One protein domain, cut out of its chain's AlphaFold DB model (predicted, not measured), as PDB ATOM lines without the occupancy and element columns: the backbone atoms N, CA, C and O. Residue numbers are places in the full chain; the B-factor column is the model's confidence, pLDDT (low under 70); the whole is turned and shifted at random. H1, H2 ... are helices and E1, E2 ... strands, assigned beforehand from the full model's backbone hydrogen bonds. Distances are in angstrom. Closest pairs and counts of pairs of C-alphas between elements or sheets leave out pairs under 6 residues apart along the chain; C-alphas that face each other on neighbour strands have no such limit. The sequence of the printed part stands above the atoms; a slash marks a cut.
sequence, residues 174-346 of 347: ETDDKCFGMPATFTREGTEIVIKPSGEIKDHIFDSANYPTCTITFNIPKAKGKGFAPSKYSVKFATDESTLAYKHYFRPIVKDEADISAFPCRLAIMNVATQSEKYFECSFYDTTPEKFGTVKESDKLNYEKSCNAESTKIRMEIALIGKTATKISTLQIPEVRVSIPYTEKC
ATOM      1  N   GLU A 174     -41.828 -33.182 -26.712       85.56
ATOM      2  CA  GLU A 174     -41.026 -32.857 -25.538       85.56
ATOM      3  C   GLU A 174     -40.217 -31.592 -25.851       85.56
ATOM      4  O   GLU A 174     -39.696 -31.430 -26.959       85.56
ATOM      5  N   THR A 175     -40.119 -30.673 -24.894       83.12
ATOM      6  CA  THR A 175     -39.425 -29.386 -25.056       83.12
ATOM      7  C   THR A 175     -38.568 -29.090 -23.844       83.12
ATOM      8  O   THR A 175     -38.927 -29.459 -22.726       83.12
ATOM      9  N   ASP A 176     -37.488 -28.348 -24.061       77.94
ATOM     10  CA  ASP A 176     -36.756 -27.722 -22.964       77.94
ATOM     11  C   ASP A 176     -37.605 -26.604 -22.333       77.94
ATOM     12  O   ASP A 176     -38.499 -26.042 -22.965       77.94
ATOM     13  N   ASP A 177     -37.318 -26.234 -21.085       78.94
ATOM     14  CA  ASP A 177     -37.961 -25.099 -20.402       78.94
ATOM     15  C   ASP A 177     -37.526 -23.734 -20.978       78.94
ATOM     16  O   ASP A 177     -38.083 -22.680 -20.639       78.94
ATOM     17  N   LYS A 178     -36.520 -23.747 -21.861       86.38
ATOM     18  CA  LYS A 178     -35.888 -22.567 -22.447       86.38
ATOM     19  C   LYS A 178     -35.741 -22.678 -23.959       86.38
ATOM     20  O   LYS A 178     -35.553 -23.744 -24.528       86.38
ATOM     21  N   CYS A 179     -35.748 -21.521 -24.605       90.31
ATOM     22  CA  CYS A 179     -35.525 -21.334 -26.030       90.31
ATOM     23  C   CYS A 179     -34.574 -20.142 -26.200       90.31
ATOM     24  O   CYS A 179     -34.836 -19.050 -25.696       90.31
ATOM     25  N   PHE A 180     -33.430 -20.357 -26.852       90.19
ATOM     26  CA  PHE A 180     -32.330 -19.389 -26.979       90.19
ATOM     27  C   PHE A 180     -31.821 -18.848 -25.631       90.19
ATOM     28  O   PHE A 180     -31.438 -17.687 -25.516       90.19
ATOM     29  N   GLY A 181     -31.845 -19.687 -24.591       86.69
ATOM     30  CA  GLY A 181     -31.462 -19.306 -23.227       86.69
ATOM     31  C   GLY A 181     -32.516 -18.496 -22.459       86.69
ATOM     32  O   GLY A 181     -32.299 -18.192 -21.288       86.69
ATOM     33  N   MET A 182     -33.662 -18.187 -23.073       90.25
ATOM     34  CA  MET A 182     -34.788 -17.497 -22.438       90.25
ATOM     35  C   MET A 182     -35.855 -18.509 -22.004       90.25
ATOM     36  O   MET A 182     -36.078 -19.469 -22.739       90.25
ATOM     37  N   PRO A 183     -36.555 -18.316 -20.870       91.69
ATOM     38  CA  PRO A 183     -37.750 -19.097 -20.548       91.69
ATOM     39  C   PRO A 183     -38.749 -19.053 -21.705       91.69
ATOM     40  O   PRO A 183     -38.922 -17.996 -22.314       91.69
ATOM     41  N   ALA A 184     -39.405 -20.166 -22.022       93.06
ATOM     42  CA  ALA A 184     -40.329 -20.214 -23.152       93.06
ATOM     43  C   ALA A 184     -41.590 -21.021 -22.847       93.06
ATOM     44  O   ALA A 184     -41.558 -22.018 -22.131       93.06
ATOM     45  N   THR A 185     -42.709 -20.590 -23.428       91.62
ATOM     46  CA  THR A 185     -43.960 -21.358 -23.430       91.62
ATOM     47  C   THR A 185     -44.146 -22.028 -24.780       91.62
ATOM     48  O   THR A 185     -44.010 -21.365 -25.812       91.62
ATOM     49  N   PHE A 186     -44.516 -23.305 -24.770       90.69
ATOM     50  CA  PHE A 186     -44.748 -24.112 -25.963       90.69
ATOM     51  C   PHE A 186     -46.224 -24.485 -26.021       90.69
ATOM     52  O   PHE A 186     -46.789 -24.991 -25.053       90.69
ATOM     53  N   THR A 187     -46.884 -24.190 -27.134       89.62
ATOM     54  CA  THR A 187     -48.315 -24.452 -27.313       89.62
ATOM     55  C   THR A 187     -48.548 -25.074 -28.676       89.62
ATOM     56  O   THR A 187     -47.989 -24.629 -29.675       89.62
ATOM     57  N   ARG A 188     -49.386 -26.109 -28.731       87.12
ATOM     58  CA  ARG A 188     -49.830 -26.681 -30.000       87.12
ATOM     59  C   ARG A 188     -51.003 -25.873 -30.547       87.12
ATOM     60  O   ARG A 188     -52.044 -25.793 -29.902       87.12
ATOM     61  N   GLU A 189     -50.859 -25.360 -31.762       88.19
ATOM     62  CA  GLU A 189     -51.922 -24.702 -32.524       88.19
ATOM     63  C   GLU A 189     -52.152 -25.490 -33.822       88.19
ATOM     64  O   GLU A 189     -51.440 -25.336 -34.812       88.19
ATOM     65  N   GLY A 190     -53.127 -26.404 -33.808       86.31
ATOM     66  CA  GLY A 190     -53.429 -27.259 -34.960       86.31
ATOM     67  C   GLY A 190     -52.252 -28.161 -35.360       86.31
ATOM     68  O   GLY A 190     -51.906 -29.104 -34.636       86.31
ATOM     69  N   THR A 191     -51.674 -27.886 -36.532       84.31
ATOM     70  CA  THR A 191     -50.520 -28.598 -37.113       84.31
ATOM     71  C   THR A 191     -49.181 -27.918 -36.819       84.31
ATOM     72  O   THR A 191     -48.171 -28.299 -37.405       84.31
ATOM     73  N   GLU A 192     -49.150 -26.912 -35.947       88.38
ATOM     74  CA  GLU A 192     -47.937 -26.183 -35.576       88.38
ATOM     75  C   GLU A 192     -47.690 -26.219 -34.065       88.38
ATOM     76  O   GLU A 192     -48.614 -26.332 -33.255       88.38
ATOM     77  N   ILE A 193     -46.422 -26.080 -33.693       90.25
ATOM     78  CA  ILE A 193     -45.987 -25.704 -32.354       90.25
ATOM     79  C   ILE A 193     -45.608 -24.229 -32.389       90.25
ATOM     80  O   ILE A 193     -44.740 -23.817 -33.163       90.25
ATOM     81  N   VAL A 194     -46.266 -23.450 -31.539       91.88
ATOM     82  CA  VAL A 194     -45.983 -22.039 -31.308       91.88
ATOM     83  C   VAL A 194     -45.189 -21.914 -30.023       91.88
ATOM     84  O   VAL A 194     -45.620 -22.345 -28.952       91.88
ATOM     85  N   ILE A 195     -44.014 -21.320 -30.146       93.62
ATOM     86  CA  ILE A 195     -43.070 -21.109 -29.060       93.62
ATOM     87  C   ILE A 195     -42.998 -19.613 -28.817       93.62
ATOM     88  O   ILE A 195     -42.743 -18.845 -29.746       93.62
ATOM     89  N   LYS A 196     -43.194 -19.194 -27.573       93.12
ATOM     90  CA  LYS A 196     -43.081 -17.788 -27.172       93.12
ATOM     91  C   LYS A 196     -41.990 -17.660 -26.114       93.12
ATOM     92  O   LYS A 196     -42.262 -17.874 -24.930       93.12
ATOM     93  N   PRO A 197     -40.742 -17.388 -26.529       93.06
ATOM     94  CA  PRO A 197     -39.682 -17.001 -25.612       93.06
ATOM     95  C   PRO A 197     -40.054 -15.712 -24.872       93.06
ATOM     96  O   PRO A 197     -40.542 -14.753 -25.467       93.06
ATOM     97  N   SER A 198     -39.812 -15.683 -23.567       90.88
ATOM     98  CA  SER A 198     -40.062 -14.534 -22.704       90.88
ATOM     99  C   SER A 198     -38.739 -13.890 -22.311       90.88
ATOM    100  O   SER A 198     -38.014 -14.408 -21.460       90.88
ATOM    101  N   GLY A 199     -38.442 -12.734 -22.900       89.56
ATOM    102  CA  GLY A 199     -37.268 -11.934 -22.567       89.56
ATOM    103  C   GLY A 199     -36.599 -11.333 -23.795       89.56
ATOM    104  O   GLY A 199     -37.197 -11.212 -24.865       89.56
ATOM    105  N   GLU A 200     -35.339 -10.951 -23.620       90.19
ATOM    106  CA  GLU A 200     -34.485 -10.498 -24.710       90.19
ATOM    107  C   GLU A 200     -33.033 -10.910 -24.483       90.19
ATOM    108  O   GLU A 200     -32.577 -11.065 -23.347       90.19
ATOM    109  N   ILE A 201     -32.298 -11.037 -25.581       88.69
ATOM    110  CA  ILE A 201     -30.853 -11.215 -25.578       88.69
ATOM    111  C   ILE A 201     -30.224  -9.822 -25.662       88.69
ATOM    112  O   ILE A 201     -30.424  -9.102 -26.642       88.69
ATOM    113  N   LYS A 202     -29.459  -9.459 -24.631       89.94
ATOM    114  CA  LYS A 202     -28.760  -8.176 -24.505       89.94
ATOM    115  C   LYS A 202     -27.272  -8.384 -24.317       89.94
ATOM    116  O   LYS A 202     -26.864  -9.263 -23.563       89.94
ATOM    117  N   ASP A 203     -26.489  -7.548 -24.989       84.44
ATOM    118  CA  ASP A 203     -25.031  -7.475 -24.864       84.44
ATOM    119  C   ASP A 203     -24.304  -8.832 -24.943       84.44
ATOM    120  O   ASP A 203     -23.249  -9.035 -24.340       84.44
ATOM    121  N   HIS A 204     -24.854  -9.769 -25.714       82.31
ATOM    122  CA  HIS A 204     -24.333 -11.124 -25.819       82.31
ATOM    123  C   HIS A 204     -23.269 -11.212 -26.913       82.31
ATOM    124  O   HIS A 204     -23.478 -10.743 -28.032       82.31
ATOM    125  N   ILE A 205     -22.136 -11.838 -26.603       77.75
ATOM    126  CA  ILE A 205     -21.060 -12.090 -27.564       77.75
ATOM    127  C   ILE A 205     -21.144 -13.544 -28.012       77.75
ATOM    128  O   ILE A 205     -21.116 -14.448 -27.182       77.75
ATOM    129  N   PHE A 206     -21.200 -13.763 -29.325       70.81
ATOM    130  CA  PHE A 206     -21.235 -15.104 -29.886       70.81
ATOM    131  C   PHE A 206     -19.929 -15.854 -29.691       70.81
ATOM    132  O   PHE A 206     -18.872 -15.436 -30.177       70.81
ATOM    133  N   ASP A 207     -20.057 -17.038 -29.108       70.06
ATOM    134  CA  ASP A 207     -19.060 -18.087 -29.191       70.06
ATOM    135  C   ASP A 207     -19.529 -19.154 -30.185       70.06
ATOM    136  O   ASP A 207     -20.598 -19.748 -30.044       70.06
ATOM    137  N   SER A 208     -18.706 -19.420 -31.199       64.38
ATOM    138  CA  SER A 208     -18.978 -20.462 -32.188       64.38
ATOM    139  C   SER A 208     -19.010 -21.876 -31.612       64.38
ATOM    140  O   SER A 208     -19.481 -22.785 -32.295       64.38
ATOM    141  N   ALA A 209     -18.494 -22.076 -30.396       64.62
ATOM    142  CA  ALA A 209     -18.556 -23.352 -29.697       64.62
ATOM    143  C   ALA A 209     -19.919 -23.615 -29.035       64.62
ATOM    144  O   ALA A 209     -20.231 -24.769 -28.754       64.62
ATOM    145  N   ASN A 210     -20.731 -22.579 -28.784       71.44
ATOM    146  CA  ASN A 210     -21.975 -22.720 -28.032       71.44
ATOM    147  C   ASN A 210     -23.040 -21.723 -28.508       71.44
ATOM    148  O   ASN A 210     -23.242 -20.660 -27.920       71.44
ATOM    149  N   TYR A 211     -23.714 -22.066 -29.603       79.38
ATOM    150  CA  TYR A 211     -24.821 -21.263 -30.110       79.38
ATOM    151  C   TYR A 211     -26.073 -21.456 -29.246       79.38
ATOM    152  O   TYR A 211     -26.426 -22.600 -28.960       79.38
ATOM    153  N   PRO A 212     -26.804 -20.383 -28.886       87.00
ATOM    154  CA  PRO A 212     -28.113 -20.510 -28.265       87.00
ATOM    155  C   PRO A 212     -29.066 -21.263 -29.197       87.00
ATOM    156  O   PRO A 212     -29.195 -20.915 -30.375       87.00
ATOM    157  N   THR A 213     -29.756 -22.269 -28.671       88.69
ATOM    158  CA  THR A 213     -30.689 -23.098 -29.439       88.69
ATOM    159  C   THR A 213     -32.087 -23.087 -28.842       88.69
ATOM    160  O   THR A 213     -32.299 -22.761 -27.675       88.69
ATOM    161  N   CYS A 214     -33.054 -23.448 -29.673       90.19
ATOM    162  CA  CYS A 214     -34.411 -23.774 -29.285       90.19
ATOM    163  C   CYS A 214     -34.720 -25.189 -29.768       90.19
ATOM    164  O   CYS A 214     -34.661 -25.441 -30.972       90.19
ATOM    165  N   THR A 215     -35.001 -26.111 -28.850       89.81
ATOM    166  CA  THR A 215     -35.139 -27.536 -29.163       89.81
ATOM    167  C   THR A 215     -36.565 -28.022 -28.933       89.81
ATOM    168  O   THR A 215     -37.178 -27.737 -27.908       89.81
ATOM    169  N   ILE A 216     -37.071 -28.791 -29.897       89.62
ATOM    170  CA  ILE A 216     -38.332 -29.524 -29.813       89.62
ATOM    171  C   ILE A 216     -38.070 -30.960 -30.261       89.62
ATOM    172  O   ILE A 216     -37.502 -31.183 -31.332       89.62
ATOM    173  N   THR A 217     -38.516 -31.932 -29.480       89.31
ATOM    174  CA  THR A 217     -38.480 -33.350 -29.840       89.31
ATOM    175  C   THR A 217     -39.905 -33.827 -30.061       89.31
ATOM    176  O   THR A 217     -40.727 -33.743 -29.162       89.31
ATOM    177  N   PHE A 218     -40.225 -34.326 -31.246       88.00
ATOM    178  CA  PHE A 218     -41.538 -34.876 -31.568       88.00
ATOM    179  C   PHE A 218     -41.519 -36.398 -31.429       88.00
ATOM    180  O   PHE A 218     -40.652 -37.058 -32.000       88.00
ATOM    181  N   ASN A 219     -42.506 -36.953 -30.730       88.25
ATOM    182  CA  ASN A 219     -42.696 -38.392 -30.546       88.25
ATOM    183  C   ASN A 219     -43.496 -38.965 -31.728       88.25
ATOM    184  O   ASN A 219     -44.671 -39.308 -31.604       88.25
ATOM    185  N   ILE A 220     -42.871 -38.984 -32.911       85.31
ATOM    186  CA  ILE A 220     -43.501 -39.397 -34.172       85.31
ATOM    187  C   ILE A 220     -42.773 -40.617 -34.739       85.31
ATOM    188  O   ILE A 220     -41.647 -40.481 -35.232       85.31
ATOM    189  N   PRO A 221     -43.411 -41.801 -34.722       85.38
ATOM    190  CA  PRO A 221     -42.787 -43.015 -35.208       85.38
ATOM    191  C   PRO A 221     -42.649 -43.010 -36.733       85.38
ATOM    192  O   PRO A 221     -43.603 -42.758 -37.471       85.38
ATOM    193  N   LYS A 222     -41.455 -43.366 -37.202       87.50
ATOM    194  CA  LYS A 222     -41.077 -43.552 -38.601       87.50
ATOM    195  C   LYS A 222     -40.647 -44.997 -38.820       87.50
ATOM    196  O   LYS A 222     -39.599 -45.418 -38.340       87.50
ATOM    197  N   ALA A 223     -41.459 -45.736 -39.570       87.25
ATOM    198  CA  ALA A 223     -41.143 -47.094 -40.007       87.25
ATOM    199  C   ALA A 223     -40.155 -47.093 -41.184       87.25
ATOM    200  O   ALA A 223     -40.061 -46.112 -41.927       87.25
ATOM    201  N   LYS A 224     -39.479 -48.224 -41.403       88.06
ATOM    202  CA  LYS A 224     -38.579 -48.415 -42.544       88.06
ATOM    203  C   LYS A 224     -39.299 -48.172 -43.878       88.06
ATOM    204  O   LYS A 224     -40.430 -48.614 -44.075       88.06
ATOM    205  N   GLY A 225     -38.636 -47.483 -44.808       84.88
ATOM    206  CA  GLY A 225     -39.208 -47.106 -46.106       84.88
ATOM    207  C   GLY A 225     -40.100 -45.859 -46.058       84.88
ATOM    208  O   GLY A 225     -40.710 -45.499 -47.070       84.88
ATOM    209  N   LYS A 226     -40.188 -45.190 -44.902       84.25
ATOM    210  CA  LYS A 226     -40.791 -43.864 -44.764       84.25
ATOM    211  C   LYS A 226     -39.733 -42.817 -44.433       84.25
ATOM    212  O   LYS A 226     -38.790 -43.089 -43.696       84.25
ATOM    213  N   GLY A 227     -39.930 -41.614 -44.959       79.31
ATOM    214  CA  GLY A 227     -39.215 -40.401 -44.581       79.31
ATOM    215  C   GLY A 227     -40.118 -39.497 -43.750       79.31
ATOM    216  O   GLY A 227     -41.331 -39.710 -43.686       79.31
ATOM    217  N   PHE A 228     -39.547 -38.481 -43.106       78.56
ATOM    218  CA  PHE A 228     -40.369 -37.363 -42.648       78.56
ATOM    219  C   PHE A 228     -40.673 -36.447 -43.846       78.56
ATOM    220  O   PHE A 228     -39.875 -36.322 -44.772       78.56
ATOM    221  N   ALA A 229     -41.849 -35.845 -43.850       76.06
ATOM    222  CA  ALA A 229     -42.266 -34.903 -44.867       76.06
ATOM    223  C   ALA A 229     -41.603 -33.531 -44.650       76.06
ATOM    224  O   ALA A 229     -41.132 -33.236 -43.540       76.06
ATOM    225  N   PRO A 230     -41.595 -32.666 -45.682       74.62
ATOM    226  CA  PRO A 230     -41.129 -31.291 -45.575       74.62
ATOM    227  C   PRO A 230     -41.699 -30.584 -44.348       74.62
ATOM    228  O   PRO A 230     -42.914 -30.491 -44.171       74.62
ATOM    229  N   SER A 231     -40.816 -30.058 -43.508       79.12
ATOM    230  CA  SER A 231     -41.197 -29.273 -42.335       79.12
ATOM    231  C   SER A 231     -40.949 -27.793 -42.586       79.12
ATOM    232  O   SER A 231     -39.978 -27.413 -43.236       79.12
ATOM    233  N   LYS A 232     -41.817 -26.937 -42.064       84.44
ATOM    234  CA  LYS A 232     -41.712 -25.486 -42.169       84.44
ATOM    235  C   LYS A 232     -41.478 -24.863 -40.807       84.44
ATOM    236  O   LYS A 232     -41.968 -25.355 -39.795       84.44
ATOM    237  N   TYR A 233     -40.764 -23.749 -40.795       86.38
ATOM    238  CA  TYR A 233     -40.578 -22.953 -39.593       86.38
ATOM    239  C   TYR A 233     -40.558 -21.456 -39.912       86.38
ATOM    240  O   TYR A 233     -40.241 -21.047 -41.029       86.38
ATOM    241  N   SER A 234     -40.887 -20.627 -38.931       87.75
ATOM    242  CA  SER A 234     -40.733 -19.175 -38.987       87.75
ATOM    243  C   SER A 234     -40.312 -18.656 -37.612       87.75
ATOM    244  O   SER A 234     -40.587 -19.279 -36.589       87.75
ATOM    245  N   VAL A 235     -39.580 -17.544 -37.578       87.56
ATOM    246  CA  VAL A 235     -39.020 -16.991 -36.335       87.56
ATOM    247  C   VAL A 235     -39.261 -15.499 -36.309       87.56
ATOM    248  O   VAL A 235     -38.472 -14.792 -36.914       87.56
ATOM    249  N   LYS A 236     -40.296 -15.021 -35.615       88.19
ATOM    250  CA  LYS A 236     -40.551 -13.596 -35.387       88.19
ATOM    251  C   LYS A 236     -39.466 -12.987 -34.508       88.19
ATOM    252  O   LYS A 236     -39.247 -13.476 -33.403       88.19
ATOM    253  N   PHE A 237     -38.819 -11.914 -34.965       87.56
ATOM    254  CA  PHE A 237     -37.794 -11.212 -34.185       87.56
ATOM    255  C   PHE A 237     -37.835  -9.684 -34.349       87.56
ATOM    256  O   PHE A 237     -38.331  -9.161 -35.346       87.56
ATOM    257  N   ALA A 238     -37.276  -8.976 -33.367       87.25
ATOM    258  CA  ALA A 238     -37.018  -7.537 -33.387       87.25
ATOM    259  C   ALA A 238     -35.622  -7.255 -32.811       87.25
ATOM    260  O   ALA A 238     -35.207  -7.889 -31.844       87.25
ATOM    261  N   THR A 239     -34.865  -6.347 -33.425       87.06
ATOM    262  CA  THR A 239     -33.449  -6.114 -33.092       87.06
ATOM    263  C   THR A 239     -32.996  -4.730 -33.559       87.06
ATOM    264  O   THR A 239     -33.690  -4.091 -34.353       87.06
ATOM    265  N   ASP A 240     -31.838  -4.273 -33.086       83.38
ATOM    266  CA  ASP A 240     -31.227  -3.010 -33.500       83.38
ATOM    267  C   ASP A 240     -30.313  -3.131 -34.734       83.38
ATOM    268  O   ASP A 240     -29.856  -4.208 -35.129       83.38
ATOM    269  N   GLU A 241     -30.002  -1.985 -35.348       81.56
ATOM    270  CA  GLU A 241     -29.117  -1.903 -36.518       81.56
ATOM    271  C   GLU A 241     -27.713  -2.456 -36.242       81.56
ATOM    272  O   GLU A 241     -27.090  -3.053 -37.123       81.56
ATOM    273  N   SER A 242     -27.224  -2.306 -35.007       80.06
ATOM    274  CA  SER A 242     -25.893  -2.777 -34.617       80.06
ATOM    275  C   SER A 242     -25.788  -4.303 -34.675       80.06
ATOM    276  O   SER A 242     -24.796  -4.842 -35.158       80.06
ATOM    277  N   THR A 243     -26.846  -5.005 -34.275       80.75
ATOM    278  CA  THR A 243     -26.944  -6.464 -34.324       80.75
ATOM    279  C   THR A 243     -27.116  -6.956 -35.762       80.75
ATOM    280  O   THR A 243     -26.544  -7.981 -36.152       80.75
ATOM    281  N   LEU A 244     -27.856  -6.207 -36.585       79.06
ATOM    282  CA  LEU A 244     -28.051  -6.504 -38.008       79.06
ATOM    283  C   LEU A 244     -26.764  -6.363 -38.824       79.06
ATOM    284  O   LEU A 244     -26.549  -7.139 -39.761       79.06
ATOM    285  N   ALA A 245     -25.876  -5.437 -38.451       72.62
ATOM    286  CA  ALA A 245     -24.592  -5.231 -39.124       72.62
ATOM    287  C   ALA A 245     -23.734  -6.510 -39.183       72.62
ATOM    288  O   ALA A 245     -22.977  -6.719 -40.135       72.62
ATOM    289  N   TYR A 246     -23.893  -7.401 -38.202       71.12
ATOM    290  CA  TYR A 246     -23.137  -8.648 -38.098       71.12
ATOM    291  C   TYR A 246     -23.777  -9.847 -38.811       71.12
ATOM    292  O   TYR A 246     -23.142 -10.898 -38.884       71.12
ATOM    293  N   LYS A 247     -24.973  -9.683 -39.399       71.94
ATOM    294  CA  LYS A 247     -25.688 -10.710 -40.181       71.94
ATOM    295  C   LYS A 247     -25.778 -12.047 -39.441       71.94
ATOM    296  O   LYS A 247     -25.176 -13.029 -39.861       71.94
ATOM    297  N   HIS A 248     -26.508 -12.069 -38.336       79.56
ATOM    298  CA  HIS A 248     -26.844 -13.296 -37.613       79.56
ATOM    299  C   HIS A 248     -27.935 -14.094 -38.360       79.56
ATOM    300  O   HIS A 248     -28.648 -13.548 -39.210       79.56
ATOM    301  N   TYR A 249     -28.062 -15.389 -38.066       83.56
ATOM    302  CA  TYR A 249     -29.012 -16.281 -38.742       83.56
ATOM    303  C   TYR A 249     -29.677 -17.236 -37.757       83.56
ATOM    304  O   TYR A 249     -29.038 -17.689 -36.813       83.56
ATOM    305  N   PHE A 250     -30.910 -17.637 -38.042       83.81
ATOM    306  CA  PHE A 250     -31.495 -18.834 -37.450       83.81
ATOM    307  C   PHE A 250     -31.263 -20.018 -38.384       83.81
ATOM    308  O   PHE A 250     -31.599 -19.987 -39.573       83.81
ATOM    309  N   ARG A 251     -30.652 -21.062 -37.834       81.38
ATOM    310  CA  ARG A 251     -30.351 -22.311 -38.512       81.38
ATOM    311  C   ARG A 251     -31.102 -23.448 -37.828       81.38
ATOM    312  O   ARG A 251     -30.652 -23.908 -36.782       81.38
ATOM    313  N   PRO A 252     -32.201 -23.933 -38.410       81.06
ATOM    314  CA  PRO A 252     -32.767 -25.213 -38.019       81.06
ATOM    315  C   PRO A 252     -31.815 -26.365 -38.373       81.06
ATOM    316  O   PRO A 252     -31.101 -26.351 -39.383       81.06
ATOM    317  N   ILE A 253     -31.835 -27.377 -37.527       76.62
ATOM    318  CA  ILE A 253     -31.155 -28.651 -37.659       76.62
ATOM    319  C   ILE A 253     -32.194 -29.685 -37.250       76.62
ATOM    320  O   ILE A 253     -32.706 -29.650 -36.136       76.62
ATOM    321  N   VAL A 254     -32.540 -30.582 -38.168       78.06
ATOM    322  CA  VAL A 254     -33.496 -31.657 -37.898       78.06
ATOM    323  C   VAL A 254     -32.733 -32.966 -37.905       78.06
ATOM    324  O   VAL A 254     -31.992 -33.235 -38.852       78.06
ATOM    325  N   LYS A 255     -32.902 -33.766 -36.859       76.75
ATOM    326  CA  LYS A 255     -32.247 -35.059 -36.701       76.75
ATOM    327  C   LYS A 255     -33.228 -36.101 -36.194       76.75
ATOM    328  O   LYS A 255     -34.137 -35.772 -35.437       76.75
ATOM    329  N   ASP A 256     -33.038 -37.346 -36.595       74.12
ATOM    330  CA  ASP A 256     -33.692 -38.474 -35.932       74.12
ATOM    331  C   ASP A 256     -32.886 -38.949 -34.706       74.12
ATOM    332  O   ASP A 256     -31.858 -38.364 -34.351       74.12
ATOM    333  N   GLU A 257     -33.364 -40.000 -34.032       73.06
ATOM    334  CA  GLU A 257     -32.703 -40.585 -32.851       73.06
ATOM    335  C   GLU A 257     -31.310 -41.161 -33.150       73.06
ATOM    336  O   GLU A 257     -30.506 -41.332 -32.236       73.06
ATOM    337  N   ALA A 258     -30.996 -41.428 -34.420       66.69
ATOM    338  CA  ALA A 258     -29.689 -41.903 -34.856       66.69
ATOM    339  C   ALA A 258     -28.725 -40.751 -35.207       66.69
ATOM    340  O   ALA A 258     -27.681 -40.990 -35.818       66.69
ATOM    341  N   ASP A 259     -29.074 -39.505 -34.854       66.62
ATOM    342  CA  ASP A 259     -28.353 -38.279 -35.224       66.62
ATOM    343  C   ASP A 259     -28.208 -38.093 -36.751       66.62
ATOM    344  O   ASP A 259     -27.420 -37.264 -37.228       66.62
ATOM    345  N   ILE A 260     -28.991 -38.826 -37.551       64.38
ATOM    346  CA  ILE A 260     -28.988 -38.676 -39.001       64.38
ATOM    347  C   ILE A 260     -29.708 -37.368 -39.299       64.38
ATOM    348  O   ILE A 260     -30.862 -37.164 -38.921       64.38
ATOM    349  N   SER A 261     -29.011 -36.451 -39.977       64.38
ATOM    350  CA  SER A 261     -29.608 -35.184 -40.400       64.38
ATOM    351  C   SER A 261     -30.775 -35.472 -41.337       64.38
ATOM    352  O   SER A 261     -30.581 -35.955 -42.453       64.38
ATOM    353  N   ALA A 262     -31.978 -35.190 -40.851       57.06
ATOM    354  CA  ALA A 262     -33.212 -35.606 -41.481       57.06
ATOM    355  C   ALA A 262     -33.579 -34.733 -42.679       57.06
ATOM    356  O   ALA A 262     -34.250 -35.264 -43.538       57.06
ATOM    357  N   PHE A 263     -33.145 -33.461 -42.762       64.88
ATOM    358  CA  PHE A 263     -33.283 -32.598 -43.954       64.88
ATOM    359  C   PHE A 263     -32.239 -31.471 -43.978       64.88
ATOM    360  O   PHE A 263     -31.898 -30.936 -42.916       64.88
ATOM    361  N   PRO A 264     -31.785 -31.010 -45.159       64.31
ATOM    362  CA  PRO A 264     -31.230 -29.673 -45.290       64.31
ATOM    363  C   PRO A 264     -32.345 -28.639 -45.086       64.31
ATOM    364  O   PRO A 264     -33.485 -28.821 -45.514       64.31
ATOM    365  N   CYS A 265     -32.007 -27.523 -44.449       68.12
ATOM    366  CA  CYS A 265     -32.959 -26.460 -44.172       68.12
ATOM    367  C   CYS A 265     -32.466 -25.116 -44.691       68.12
ATOM    368  O   CYS A 265     -31.279 -24.786 -44.594       68.12
ATOM    369  N   ARG A 266     -33.400 -24.300 -45.181       70.00
ATOM    370  CA  ARG A 266     -33.100 -22.912 -45.541       70.00
ATOM    371  C   ARG A 266     -32.783 -22.115 -44.281       70.00
ATOM    372  O   ARG A 266     -33.502 -22.227 -43.296       70.00
ATOM    373  N   LEU A 267     -31.728 -21.302 -44.323       71.19
ATOM    374  CA  LEU A 267     -31.362 -20.392 -43.236       71.19
ATOM    375  C   LEU A 267     -32.293 -19.178 -43.224       71.19
ATOM    376  O   LEU A 267     -32.523 -18.568 -44.272       71.19
ATOM    377  N   ALA A 268     -32.757 -18.783 -42.043       72.75
ATOM    378  CA  ALA A 268     -33.451 -17.519 -41.862       72.75
ATOM    379  C   ALA A 268     -32.439 -16.431 -41.493       72.75
ATOM    380  O   ALA A 268     -31.872 -16.430 -40.402       72.75
ATOM    381  N   ILE A 269     -32.170 -15.519 -42.427       73.62
ATOM    382  CA  ILE A 269     -31.249 -14.397 -42.209       73.62
ATOM    383  C   ILE A 269     -31.954 -13.322 -41.386       73.62
ATOM    384  O   ILE A 269     -33.053 -12.908 -41.750       73.62
ATOM    385  N   MET A 270     -31.305 -12.814 -40.337       72.56
ATOM    386  CA  MET A 270     -31.802 -11.628 -39.646       72.56
ATOM    387  C   MET A 270     -31.594 -10.392 -40.526       72.56
ATOM    388  O   MET A 270     -30.466  -9.938 -40.725       72.56
ATOM    389  N   ASN A 271     -32.678  -9.852 -41.078       68.94
ATOM    390  CA  ASN A 271     -32.677  -8.570 -41.775       68.94
ATOM    391  C   ASN A 271     -33.986  -7.793 -41.517       68.94
ATOM    392  O   ASN A 271     -35.015  -8.393 -41.220       68.94
ATOM    393  N   VAL A 272     -33.941  -6.462 -41.647       55.59
ATOM    394  CA  VAL A 272     -35.079  -5.547 -41.391       55.59
ATOM    395  C   VAL A 272     -36.239  -5.686 -42.384       55.59
ATOM    396  O   VAL A 272     -37.380  -5.438 -42.014       55.59
ATOM    397  N   ALA A 273     -35.973  -6.091 -43.629       47.94
ATOM    398  CA  ALA A 273     -37.005  -6.359 -44.636       47.94
ATOM    399  C   ALA A 273     -37.721  -7.704 -44.401       47.94
ATOM    400  O   ALA A 273     -38.822  -7.934 -44.892       47.94
ATOM    401  N   THR A 274     -37.101  -8.595 -43.633       51.03
ATOM    402  CA  THR A 274     -37.636  -9.868 -43.179       51.03
ATOM    403  C   THR A 274     -37.877  -9.771 -41.683       51.03
ATOM    404  O   THR A 274     -37.235 -10.469 -40.901       51.03
ATOM    405  N   GLN A 275     -38.860  -8.967 -41.279       51.34
ATOM    406  CA  GLN A 275     -39.587  -9.212 -40.030       51.34
ATOM    407  C   GLN A 275     -40.412 -10.505 -40.189       51.34
ATOM    408  O   GLN A 275     -41.630 -10.493 -40.161       51.34
ATOM    409  N   SER A 276     -39.732 -11.606 -40.516       57.91
ATOM    410  CA  SER A 276     -40.121 -13.011 -40.368       57.91
ATOM    411  C   SER A 276     -41.605 -13.303 -40.101       57.91
ATOM    412  O   SER A 276     -41.996 -13.747 -39.024       57.91
ATOM    413  N   GLU A 277     -42.392 -13.118 -41.153       53.53
ATOM    414  CA  GLU A 277     -43.690 -13.764 -41.385       53.53
ATOM    415  C   GLU A 277     -43.596 -14.786 -42.534       53.53
ATOM    416  O   GLU A 277     -44.565 -15.446 -42.898       53.53
ATOM    417  N   LYS A 278     -42.404 -14.946 -43.125       67.06
ATOM    418  CA  LYS A 278     -42.155 -15.908 -44.198       67.06
ATOM    419  C   LYS A 278     -41.729 -17.252 -43.616       67.06
ATOM    420  O   LYS A 278     -40.748 -17.324 -42.881       67.06
ATOM    421  N   TYR A 279     -42.436 -18.309 -43.999       71.88
ATOM    422  CA  TYR A 279     -42.041 -19.678 -43.689       71.88
ATOM    423  C   TYR A 279     -40.800 -20.090 -44.484       71.88
ATOM    424  O   TYR A 279     -40.690 -19.854 -45.692       71.88
ATOM    425  N   PHE A 280     -39.878 -20.735 -43.787       74.44
ATOM    426  CA  PHE A 280     -38.704 -21.404 -44.320       74.44
ATOM    427  C   PHE A 280     -38.947 -22.909 -44.312       74.44
ATOM    428  O   PHE A 280     -39.634 -23.419 -43.431       74.44
ATOM    429  N   GLU A 281     -38.383 -23.612 -45.286       74.69
ATOM    430  CA  GLU A 281     -38.603 -25.045 -45.471       74.69
ATOM    431  C   GLU A 281     -37.343 -25.856 -45.129       74.69
ATOM    432  O   GLU A 281     -36.210 -25.448 -45.417       74.69
ATOM    433  N   CYS A 282     -37.576 -26.998 -44.490       74.75
ATOM    434  CA  CYS A 282     -36.654 -28.084 -44.193       74.75
ATOM    435  C   CYS A 282     -37.141 -29.310 -44.958       74.75
ATOM    436  O   CYS A 282     -38.159 -29.898 -44.592       74.75
ATOM    437  N   SER A 283     -36.464 -29.666 -46.044       69.31
ATOM    438  CA  SER A 283     -36.982 -30.667 -46.969       69.31
ATOM    439  C   SER A 283     -35.890 -31.206 -47.886       69.31
ATOM    440  O   SER A 283     -35.097 -30.444 -48.434       69.31
ATOM    441  N   PHE A 284     -35.877 -32.526 -48.081       54.94
ATOM    442  CA  PHE A 284     -35.145 -33.178 -49.171       54.94
ATOM    443  C   PHE A 284     -35.939 -33.083 -50.484       54.94
ATOM    444  O   PHE A 284     -35.360 -33.200 -51.559       54.94
ATOM    445  N   TYR A 285     -37.252 -32.847 -50.413       50.66
ATOM    446  CA  TYR A 285     -38.177 -32.813 -51.550       50.66
ATOM    447  C   TYR A 285     -38.183 -31.472 -52.287       50.66
ATOM    448  O   TYR A 285     -38.444 -31.435 -53.486       50.66
ATOM    449  N   ASP A 286     -37.784 -30.389 -51.614       48.16
ATOM    450  CA  ASP A 286     -37.429 -29.111 -52.252       48.16
ATOM    451  C   ASP A 286     -36.267 -29.317 -53.262       48.16
ATOM    452  O   ASP A 286     -36.076 -28.549 -54.206       48.16
ATOM    453  N   THR A 287     -35.529 -30.425 -53.099       49.03
ATOM    454  CA  THR A 287     -34.542 -30.993 -54.023       49.03
ATOM    455  C   THR A 287     -34.962 -32.396 -54.486       49.03
ATOM    456  O   THR A 287     -34.232 -33.355 -54.268       49.03
ATOM    457  N   THR A 288     -36.157 -32.535 -55.077       44.91
ATOM    458  CA  THR A 288     -36.744 -33.816 -55.534       44.91
ATOM    459  C   THR A 288     -35.705 -34.867 -55.975       44.91
ATOM    460  O   THR A 288     -34.966 -34.593 -56.928       44.91
ATOM    461  N   PRO A 289     -35.712 -36.070 -55.367       40.69
ATOM    462  CA  PRO A 289     -34.997 -37.276 -55.785       40.69
ATOM    463  C   PRO A 289     -34.903 -37.464 -57.301       40.69
ATOM    464  O   PRO A 289     -33.822 -37.554 -57.848       40.69
ATOM    465  N   GLU A 290     -35.992 -37.372 -58.053       43.38
ATOM    466  CA  GLU A 290     -35.982 -37.570 -59.516       43.38
ATOM    467  C   GLU A 290     -35.052 -36.603 -60.296       43.38
ATOM    468  O   GLU A 290     -34.721 -36.847 -61.455       43.38
ATOM    469  N   LYS A 291     -34.542 -35.545 -59.645       42.84
ATOM    470  CA  LYS A 291     -33.453 -34.668 -60.108       42.84
ATOM    471  C   LYS A 291     -32.074 -35.060 -59.532       42.84
ATOM    472  O   LYS A 291     -31.223 -34.193 -59.337       42.84
ATOM    473  N   PHE A 292     -31.823 -36.350 -59.282       42.97
ATOM    474  CA  PHE A 292     -30.639 -36.943 -58.617       42.97
ATOM    475  C   PHE A 292     -29.262 -36.655 -59.264       42.97
ATOM    476  O   PHE A 292     -28.260 -37.225 -58.841       42.97
ATOM    477  N   GLY A 293     -29.160 -35.767 -60.255       44.56
ATOM    478  CA  GLY A 293     -27.883 -35.341 -60.836       44.56
ATOM    479  C   GLY A 293     -27.165 -34.211 -60.082       44.56
ATOM    480  O   GLY A 293     -25.970 -34.022 -60.297       44.56
ATOM    481  N   THR A 294     -27.860 -33.441 -59.229       46.12
ATOM    482  CA  THR A 294     -27.334 -32.182 -58.639       46.12
ATOM    483  C   THR A 294     -27.405 -32.076 -57.114       46.12
ATOM    484  O   THR A 294     -26.913 -31.097 -56.549       46.12
ATOM    485  N   VAL A 295     -27.959 -33.070 -56.421       50.72
ATOM    486  CA  VAL A 295     -27.927 -33.122 -54.951       50.72
ATOM    487  C   VAL A 295     -26.520 -33.527 -54.506       50.72
ATOM    488  O   VAL A 295     -25.903 -34.398 -55.118       50.72
ATOM    489  N   LYS A 296     -25.973 -32.896 -53.459       59.12
ATOM    490  CA  LYS A 296     -24.678 -33.327 -52.914       59.12
ATOM    491  C   LYS A 296     -24.794 -34.783 -52.473       59.12
ATOM    492  O   LYS A 296     -25.741 -35.132 -51.772       59.12
ATOM    493  N   GLU A 297     -23.801 -35.599 -52.811       67.62
ATOM    494  CA  GLU A 297     -23.752 -37.024 -52.443       67.62
ATOM    495  C   GLU A 297     -24.027 -37.255 -50.944       67.62
ATOM    496  O   GLU A 297     -24.698 -38.209 -50.563       67.62
ATOM    497  N   SER A 298     -23.583 -36.327 -50.086       65.81
ATOM    498  CA  SER A 298     -23.837 -36.350 -48.641       65.81
ATOM    499  C   SER A 298     -25.319 -36.294 -48.271       65.81
ATOM    500  O   SER A 298     -25.741 -36.965 -47.335       65.81
ATOM    501  N   ASP A 299     -26.107 -35.497 -48.988       69.62
ATOM    502  CA  ASP A 299     -27.513 -35.254 -48.673       69.62
ATOM    503  C   ASP A 299     -28.363 -36.425 -49.173       69.62
ATOM    504  O   ASP A 299     -29.249 -36.891 -48.459       69.62
ATOM    505  N   LYS A 300     -28.008 -36.986 -50.338       72.00
ATOM    506  CA  LYS A 300     -28.572 -38.243 -50.842       72.00
ATOM    507  C   LYS A 300     -28.304 -39.402 -49.880       72.00
ATOM    508  O   LYS A 300     -29.236 -40.104 -49.498       72.00
ATOM    509  N   LEU A 301     -27.058 -39.554 -49.429       75.56
ATOM    510  CA  LEU A 301     -26.689 -40.586 -48.462       75.56
ATOM    511  C   LEU A 301     -27.452 -40.423 -47.138       75.56
ATOM    512  O   LEU A 301     -27.867 -41.413 -46.542       75.56
ATOM    513  N   ASN A 302     -27.653 -39.189 -46.669       74.94
ATOM    514  CA  ASN A 302     -28.435 -38.924 -45.460       74.94
ATOM    515  C   ASN A 302     -29.925 -39.230 -45.653       74.94
ATOM    516  O   ASN A 302     -30.528 -39.815 -44.755       74.94
ATOM    517  N   TYR A 303     -30.504 -38.909 -46.814       77.06
ATOM    518  CA  TYR A 303     -31.874 -39.299 -47.154       77.06
ATOM    519  C   TYR A 303     -32.034 -40.822 -47.192       77.06
ATOM    520  O   TYR A 303     -32.930 -41.355 -46.544       77.06
ATOM    521  N   GLU A 304     -31.138 -41.544 -47.868       78.69
ATOM    522  CA  GLU A 304     -31.167 -43.012 -47.935       78.69
ATOM    523  C   GLU A 304     -31.000 -43.651 -46.551       78.69
ATOM    524  O   GLU A 304     -31.718 -44.593 -46.207       78.69
ATOM    525  N   LYS A 305     -30.085 -43.129 -45.727       80.06
ATOM    526  CA  LYS A 305     -29.913 -43.575 -44.337       80.06
ATOM    527  C   LYS A 305     -31.169 -43.328 -43.514       80.06
ATOM    528  O   LYS A 305     -31.639 -44.250 -42.857       80.06
ATOM    529  N   SER A 306     -31.733 -42.123 -43.595       79.19
ATOM    530  CA  SER A 306     -32.980 -41.773 -42.918       79.19
ATOM    531  C   SER A 306     -34.118 -42.686 -43.378       79.19
ATOM    532  O   SER A 306     -34.801 -43.265 -42.547       79.19
ATOM    533  N   CYS A 307     -34.281 -42.933 -44.676       82.00
ATOM    534  CA  CYS A 307     -35.337 -43.800 -45.197       82.00
ATOM    535  C   CYS A 307     -35.231 -45.263 -44.716       82.00
ATOM    536  O   CYS A 307     -36.237 -45.943 -44.497       82.00
ATOM    537  N   ASN A 308     -34.005 -45.761 -44.546       84.50
ATOM    538  CA  ASN A 308     -33.750 -47.133 -44.107       84.50
ATOM    539  C   ASN A 308     -33.751 -47.309 -42.583       84.50
ATOM    540  O   ASN A 308     -33.811 -48.449 -42.116       84.50
ATOM    541  N   ALA A 309     -33.676 -46.214 -41.827       83.25
ATOM    542  CA  ALA A 309     -33.715 -46.224 -40.374       83.25
ATOM    543  C   ALA A 309     -35.158 -46.220 -39.853       83.25
ATOM    544  O   ALA A 309     -36.045 -45.574 -40.414       83.25
ATOM    545  N   GLU A 310     -35.379 -46.887 -38.730       87.44
ATOM    546  CA  GLU A 310     -36.590 -46.716 -37.930       87.44
ATOM    547  C   GLU A 310     -36.314 -45.688 -36.834       87.44
ATOM    548  O   GLU A 310     -35.186 -45.577 -36.360       87.44
ATOM    549  N   SER A 311     -37.323 -44.905 -36.467       85.19
ATOM    550  CA  SER A 311     -37.210 -43.932 -35.378       85.19
ATOM    551  C   SER A 311     -38.530 -43.831 -34.640       85.19
ATOM    552  O   SER A 311     -39.589 -43.966 -35.252       85.19
ATOM    553  N   THR A 312     -38.484 -43.560 -33.344       85.00
ATOM    554  CA  THR A 312     -39.679 -43.254 -32.545       85.00
ATOM    555  C   THR A 312     -39.834 -41.757 -32.306       85.00
ATOM    556  O   THR A 312     -40.943 -41.288 -32.035       85.00
ATOM    557  N   LYS A 313     -38.742 -41.002 -32.476       85.75
ATOM    558  CA  LYS A 313     -38.699 -39.555 -32.276       85.75
ATOM    559  C   LYS A 313     -37.992 -38.817 -33.410       85.75
ATOM    560  O   LYS A 313     -37.229 -39.390 -34.188       85.75
ATOM    561  N   ILE A 314     -38.227 -37.514 -33.491       85.25
ATOM    562  CA  ILE A 314     -37.465 -36.593 -34.333       85.25
ATOM    563  C   ILE A 314     -37.206 -35.306 -33.564       85.25
ATOM    564  O   ILE A 314     -38.113 -34.719 -32.983       85.25
ATOM    565  N   ARG A 315     -35.956 -34.859 -33.559       86.44
ATOM    566  CA  ARG A 315     -35.512 -33.652 -32.875       86.44
ATOM    567  C   ARG A 315     -35.319 -32.527 -33.882       86.44
ATOM    568  O   ARG A 315     -34.587 -32.675 -34.859       86.44
ATOM    569  N   MET A 316     -35.948 -31.389 -33.627       87.50
ATOM    570  CA  MET A 316     -35.704 -30.140 -34.331       87.50
ATOM    571  C   MET A 316     -35.032 -29.146 -33.387       87.50
ATOM    572  O   MET A 316     -35.544 -28.834 -32.316       87.50
ATOM    573  N   GLU A 317     -33.884 -28.630 -33.802       87.31
ATOM    574  CA  GLU A 317     -33.125 -27.607 -33.094       87.31
ATOM    575  C   GLU A 317     -33.015 -26.373 -33.975       87.31
ATOM    576  O   GLU A 317     -32.502 -26.451 -35.083       87.31
ATOM    577  N   ILE A 318     -33.450 -25.215 -33.498       88.88
ATOM    578  CA  ILE A 318     -33.221 -23.942 -34.178       88.88
ATOM    579  C   ILE A 318     -32.096 -23.235 -33.440       88.88
ATOM    580  O   ILE A 318     -32.279 -22.785 -32.314       88.88
ATOM    581  N   ALA A 319     -30.924 -23.152 -34.062       86.69
ATOM    582  CA  ALA A 319     -29.761 -22.465 -33.519       86.69
ATOM    583  C   ALA A 319     -29.714 -21.017 -34.003       86.69
ATOM    584  O   ALA A 319     -29.834 -20.753 -35.200       86.69
ATOM    585  N   LEU A 320     -29.484 -20.078 -33.093       87.25
ATOM    586  CA  LEU A 320     -29.121 -18.716 -33.447       87.25
ATOM    587  C   LEU A 320     -27.604 -18.676 -33.663       87.25
ATOM    588  O   LEU A 320     -26.831 -18.817 -32.722       87.25
ATOM    589  N   ILE A 321     -27.183 -18.521 -34.915       81.44
ATOM    590  CA  ILE A 321     -25.782 -18.578 -35.323       81.44
ATOM    591  C   ILE A 321     -25.263 -17.203 -35.745       81.44
ATOM    592  O   ILE A 321     -25.947 -16.404 -36.389       81.44
ATOM    593  N   GLY A 322     -24.004 -16.954 -35.414       72.19
ATOM    594  CA  GLY A 322     -23.278 -15.731 -35.722       72.19
ATOM    595  C   GLY A 322     -21.827 -16.033 -36.046       72.19
ATOM    596  O   GLY A 322     -21.352 -17.154 -35.867       72.19
ATOM    597  N   LYS A 323     -21.102 -15.025 -36.525       73.06
ATOM    598  CA  LYS A 323     -19.644 -15.126 -36.593       73.06
ATOM    599  C   LYS A 323     -19.093 -15.051 -35.163       73.06
ATOM    600  O   LYS A 323     -19.597 -14.295 -34.344       73.06
ATOM    601  N   THR A 324     -18.045 -15.808 -34.856       72.31
ATOM    602  CA  THR A 324     -17.396 -15.741 -33.538       72.31
ATOM    603  C   THR A 324     -17.005 -14.301 -33.196       72.31
ATOM    604  O   THR A 324     -16.526 -13.564 -34.066       72.31
ATOM    605  N   ALA A 325     -17.196 -13.921 -31.934       68.50
ATOM    606  CA  ALA A 325     -16.933 -12.587 -31.399       68.50
ATOM    607  C   ALA A 325     -17.789 -11.453 -32.000       68.50
ATOM    608  O   ALA A 325     -17.431 -10.281 -31.866       68.50
ATOM    609  N   THR A 326     -18.923 -11.757 -32.645       74.12
ATOM    610  CA  THR A 326     -19.931 -10.731 -32.959       74.12
ATOM    611  C   THR A 326     -20.878 -10.520 -31.791       74.12
ATOM    612  O   THR A 326     -21.150 -11.438 -31.018       74.12
ATOM    613  N   LYS A 327     -21.369  -9.287 -31.656       78.50
ATOM    614  CA  LYS A 327     -22.236  -8.881 -30.554       78.50
ATOM    615  C   LYS A 327     -23.691  -8.801 -31.018       78.50
ATOM    616  O   LYS A 327     -23.978  -8.191 -32.047       78.50
ATOM    617  N   ILE A 328     -24.594  -9.371 -30.226       83.00
ATOM    618  CA  ILE A 328     -26.000  -8.973 -30.180       83.00
ATOM    619  C   ILE A 328     -26.108  -7.882 -29.130       83.00
ATOM    620  O   ILE A 328     -25.890  -8.133 -27.945       83.00
ATOM    621  N   SER A 329     -26.434  -6.672 -29.563       85.69
ATOM    622  CA  SER A 329     -26.706  -5.573 -28.642       85.69
ATOM    623  C   SER A 329     -28.107  -5.727 -28.057       85.69
ATOM    624  O   SER A 329     -28.247  -5.755 -26.837       85.69
ATOM    625  N   THR A 330     -29.116  -5.931 -28.910       88.75
ATOM    626  CA  THR A 330     -30.495  -6.235 -28.502       88.75
ATOM    627  C   THR A 330     -31.167  -7.183 -29.496       88.75
ATOM    628  O   THR A 330     -31.111  -6.972 -30.709       88.75
ATOM    629  N   LEU A 331     -31.816  -8.238 -29.006       89.62
ATOM    630  CA  LEU A 331     -32.636  -9.146 -29.814       89.62
ATOM    631  C   LEU A 331     -33.818  -9.675 -29.000       89.62
ATOM    632  O   LEU A 331     -33.642 -10.340 -27.982       89.62
ATOM    633  N   GLN A 332     -35.021  -9.430 -29.501       90.75
ATOM    634  CA  GLN A 332     -36.267 -10.009 -29.016       90.75
ATOM    635  C   GLN A 332     -36.769 -11.045 -30.016       90.75
ATOM    636  O   GLN A 332     -36.749 -10.802 -31.223       90.75
ATOM    637  N   ILE A 333     -37.245 -12.183 -29.516       91.56
ATOM    638  CA  ILE A 333     -37.822 -13.262 -30.327       91.56
ATOM    639  C   ILE A 333     -39.221 -13.547 -29.774       91.56
ATOM    640  O   ILE A 333     -39.367 -14.429 -28.933       91.56
ATOM    641  N   PRO A 334     -40.246 -12.767 -30.162       89.44
ATOM    642  CA  PRO A 334     -41.590 -12.915 -29.608       89.44
ATOM    643  C   PRO A 334     -42.284 -14.225 -29.997       89.44
ATOM    644  O   PRO A 334     -43.190 -14.654 -29.286       89.44
ATOM    645  N   GLU A 335     -41.918 -14.840 -31.125       92.00
ATOM    646  CA  GLU A 335     -42.590 -16.053 -31.591       92.00
ATOM    647  C   GLU A 335     -41.690 -16.903 -32.492       92.00
ATOM    648  O   GLU A 335     -41.016 -16.389 -33.381       92.00
ATOM    649  N   VAL A 336     -41.726 -18.217 -32.310       91.19
ATOM    650  CA  VAL A 336     -41.227 -19.204 -33.271       91.19
ATOM    651  C   VAL A 336     -42.375 -20.146 -33.602       91.19
ATOM    652  O   VAL A 336     -43.034 -20.649 -32.694       91.19
ATOM    653  N   ARG A 337     -42.609 -20.402 -34.889       91.31
ATOM    654  CA  ARG A 337     -43.572 -21.408 -35.349       91.31
ATOM    655  C   ARG A 337     -42.841 -22.539 -36.035       91.31
ATOM    656  O   ARG A 337     -41.954 -22.299 -36.852       91.31
ATOM    657  N   VAL A 338     -43.234 -23.764 -35.719       89.44
ATOM    658  CA  VAL A 338     -42.697 -24.983 -36.325       89.44
ATOM    659  C   VAL A 338     -43.856 -25.885 -36.711       89.44
ATOM    660  O   VAL A 338     -44.688 -26.207 -35.868       89.44
ATOM    661  N   SER A 339     -43.916 -26.326 -37.965       88.31
ATOM    662  CA  SER A 339     -44.887 -27.340 -38.373       88.31
ATOM    663  C   SER A 339     -44.553 -28.677 -37.721       88.31
ATOM    664  O   SER A 339     -43.397 -29.107 -37.758       88.31
ATOM    665  N   ILE A 340     -45.562 -29.370 -37.209       85.94
ATOM    666  CA  ILE A 340     -45.417 -30.735 -36.710       85.94
ATOM    667  C   ILE A 340     -45.057 -31.632 -37.908       85.94
ATOM    668  O   ILE A 340     -45.833 -31.683 -38.868       85.94
ATOM    669  N   PRO A 341     -43.894 -32.311 -37.896       83.12
ATOM    670  CA  PRO A 341     -43.521 -33.206 -38.981       83.12
ATOM    671  C   PRO A 341     -44.506 -34.374 -39.064       83.12
ATOM    672  O   PRO A 341     -45.114 -34.767 -38.076       83.12
ATOM    673  N   TYR A 342     -44.654 -34.973 -40.236       83.94
ATOM    674  CA  TYR A 342     -45.371 -36.237 -40.400       83.94
ATOM    675  C   TYR A 342     -44.547 -37.167 -41.280       83.94
ATOM    676  O   TYR A 342     -43.592 -36.732 -41.915       83.94
ATOM    677  N   THR A 343     -44.870 -38.456 -41.296       84.38
ATOM    678  CA  THR A 343     -44.138 -39.423 -42.124       84.38
ATOM    679  C   THR A 343     -44.839 -39.665 -43.447       84.38
ATOM    680  O   THR A 343     -46.055 -39.870 -43.468       84.38
ATOM    681  N   GLU A 344     -44.072 -39.775 -44.519       82.75
ATOM    682  CA  GLU A 344     -44.547 -40.147 -45.848       82.75
ATOM    683  C   GLU A 344     -43.682 -41.256 -46.446       82.75
ATOM    684  O   GLU A 344     -42.626 -41.597 -45.911       82.75
ATOM    685  N   LYS A 345     -44.154 -41.898 -47.519       83.00
ATOM    686  CA  LYS A 345     -43.338 -42.903 -48.210       83.00
ATOM    687  C   LYS A 345     -42.106 -42.219 -48.793       83.00
ATOM    688  O   LYS A 345     -42.223 -41.140 -49.368       83.00
ATOM    689  N   CYS A 346     -40.949 -42.856 -48.664       78.94
ATOM    690  CA  CYS A 346     -39.795 -42.417 -49.432       78.94
ATOM    691  C   CYS A 346     -40.092 -42.561 -50.928       78.94
ATOM    692  O   CYS A 346     -40.719 -43.542 -51.340       78.94
TER     693      CYS A 346
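Overview. This is residues 174 to 346 of the 347 residues of an uncharacterized protein of Proteobacteria bacterium (UniProt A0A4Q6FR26). One long strip of strands is folded back on itself into a flattened sandwich, one wall E5, E11 and E8, the other E3, E12 and E7, joined along one side through the hairpin E1 and E2 and not fully closed along the other, where E8 comes near E10. At one end E12 bends away and pairs with E4, with H1 beside it; at the other end sit H2 and the small pair E6 and E13. The printed part has 173 residues with two named helices and thirteen named strands, in the order E1 E2 E3 E4 E5 E6 E7 H1 E8 E9 E10 H2 E11 E12 E13. It is mostly strand; eleven strands form one branched, strongly twisted sheet of antiparallel neighbours. The whole is compact, with a radius of gyration of the C-alphas of 16.5 A and spans of 47 by 35 by 29 A.

Along the chain. Find C-alpha 174 at (-41.026, -32.857, -25.538), where E1 begins and runs to residue 179. Next come E2, residues 182 to 189, 21.1 A long, and E3, residues 192 to 197, 15.9 A. Read on to E4, residues 201 to 205, and E5, residues 213 to 218, 16.2 A. E6, residues 226 to 228, runs on into E7, residues 231 to 239, 26.1 A, across a break of 2 residues at 13 degrees. H1 is residues 241 to 244, E8 residues 249 to 256, 22.9 A, E9 residues 261 to 263 and E10 residues 280 to 282. H2, residues 297 to 308, starts at C-alpha (-23.752, -37.024, -52.443) and is 16.5 A long. E11, residues 314 to 321, spans 21.5 A, and E12, residues 327 to 339, spans 30.2 A and bends by 86 degrees at residue 330. E13, residues 343 to 345, ends at C-alpha (-43.338, -42.903, -48.210).

Arrangement. Start with the meander E1 E2 E3, each strand the antiparallel neighbour of the one before; in the hairpin E1 and E2, N 179 and O 182 are 2.8 A apart, within hydrogen-bond range, and in the hairpin E2 and E3, N 187 and O 194 are 2.9 A apart. On the other side of E1 from E2 lies E5, with N 174 and O 217 at 2.7 A. E5 neighbours E11, with N 214 and O 318 at 2.8 A, and E11 neighbours E8, with N 253 and O 317 at 2.7 A. E8 and E9 form a hairpin, with N 262 and O 254 at 2.8 A. Look now at E12: E3 and E4 lie on one side of it, with N 195 and O 336 at 2.8 A and N 201 and O 331 at 2.8 A. E7 lies on the other side, with N 236 and O 335 at 2.7 A. E10 is an edge strand beside residues 231 to 233 of E7, with N 282 and O 231 at 2.7 A. The C-alphas of Pro 252 and Cys 282, the closest of E8 and E10, are 7.8 A apart. E6 and E13 make the second sheet, with N 227 and O 344 at 2.9 A. H1 is on the branched sheet; its closest C-alphas to E12, those of Thr 243 and Ile 328, are 4.9 A apart. H2 only grazes that sheet with its residues 299 to 307, and its Cys 307 has its C-alpha 5.2 A from that of Gly 227 in E6, the closest pair. In H2 every O i to N i+4 pair is within hydrogen-bond range; H1 is too short for such a pair.

Size, cuts and confidence. The two C-alphas farthest apart, those of Lys 224 and Ser 242, are 48.0 A apart. The printed part has no cut. The links E9 to E10 and E10 to H2 are long, with 16 and 14 residues. The mean pLDDT of the printed part is 77.9; look for values under 70 at residues 208 to 209, 258 to 265, 271 to 278, 283 to 299 and 325.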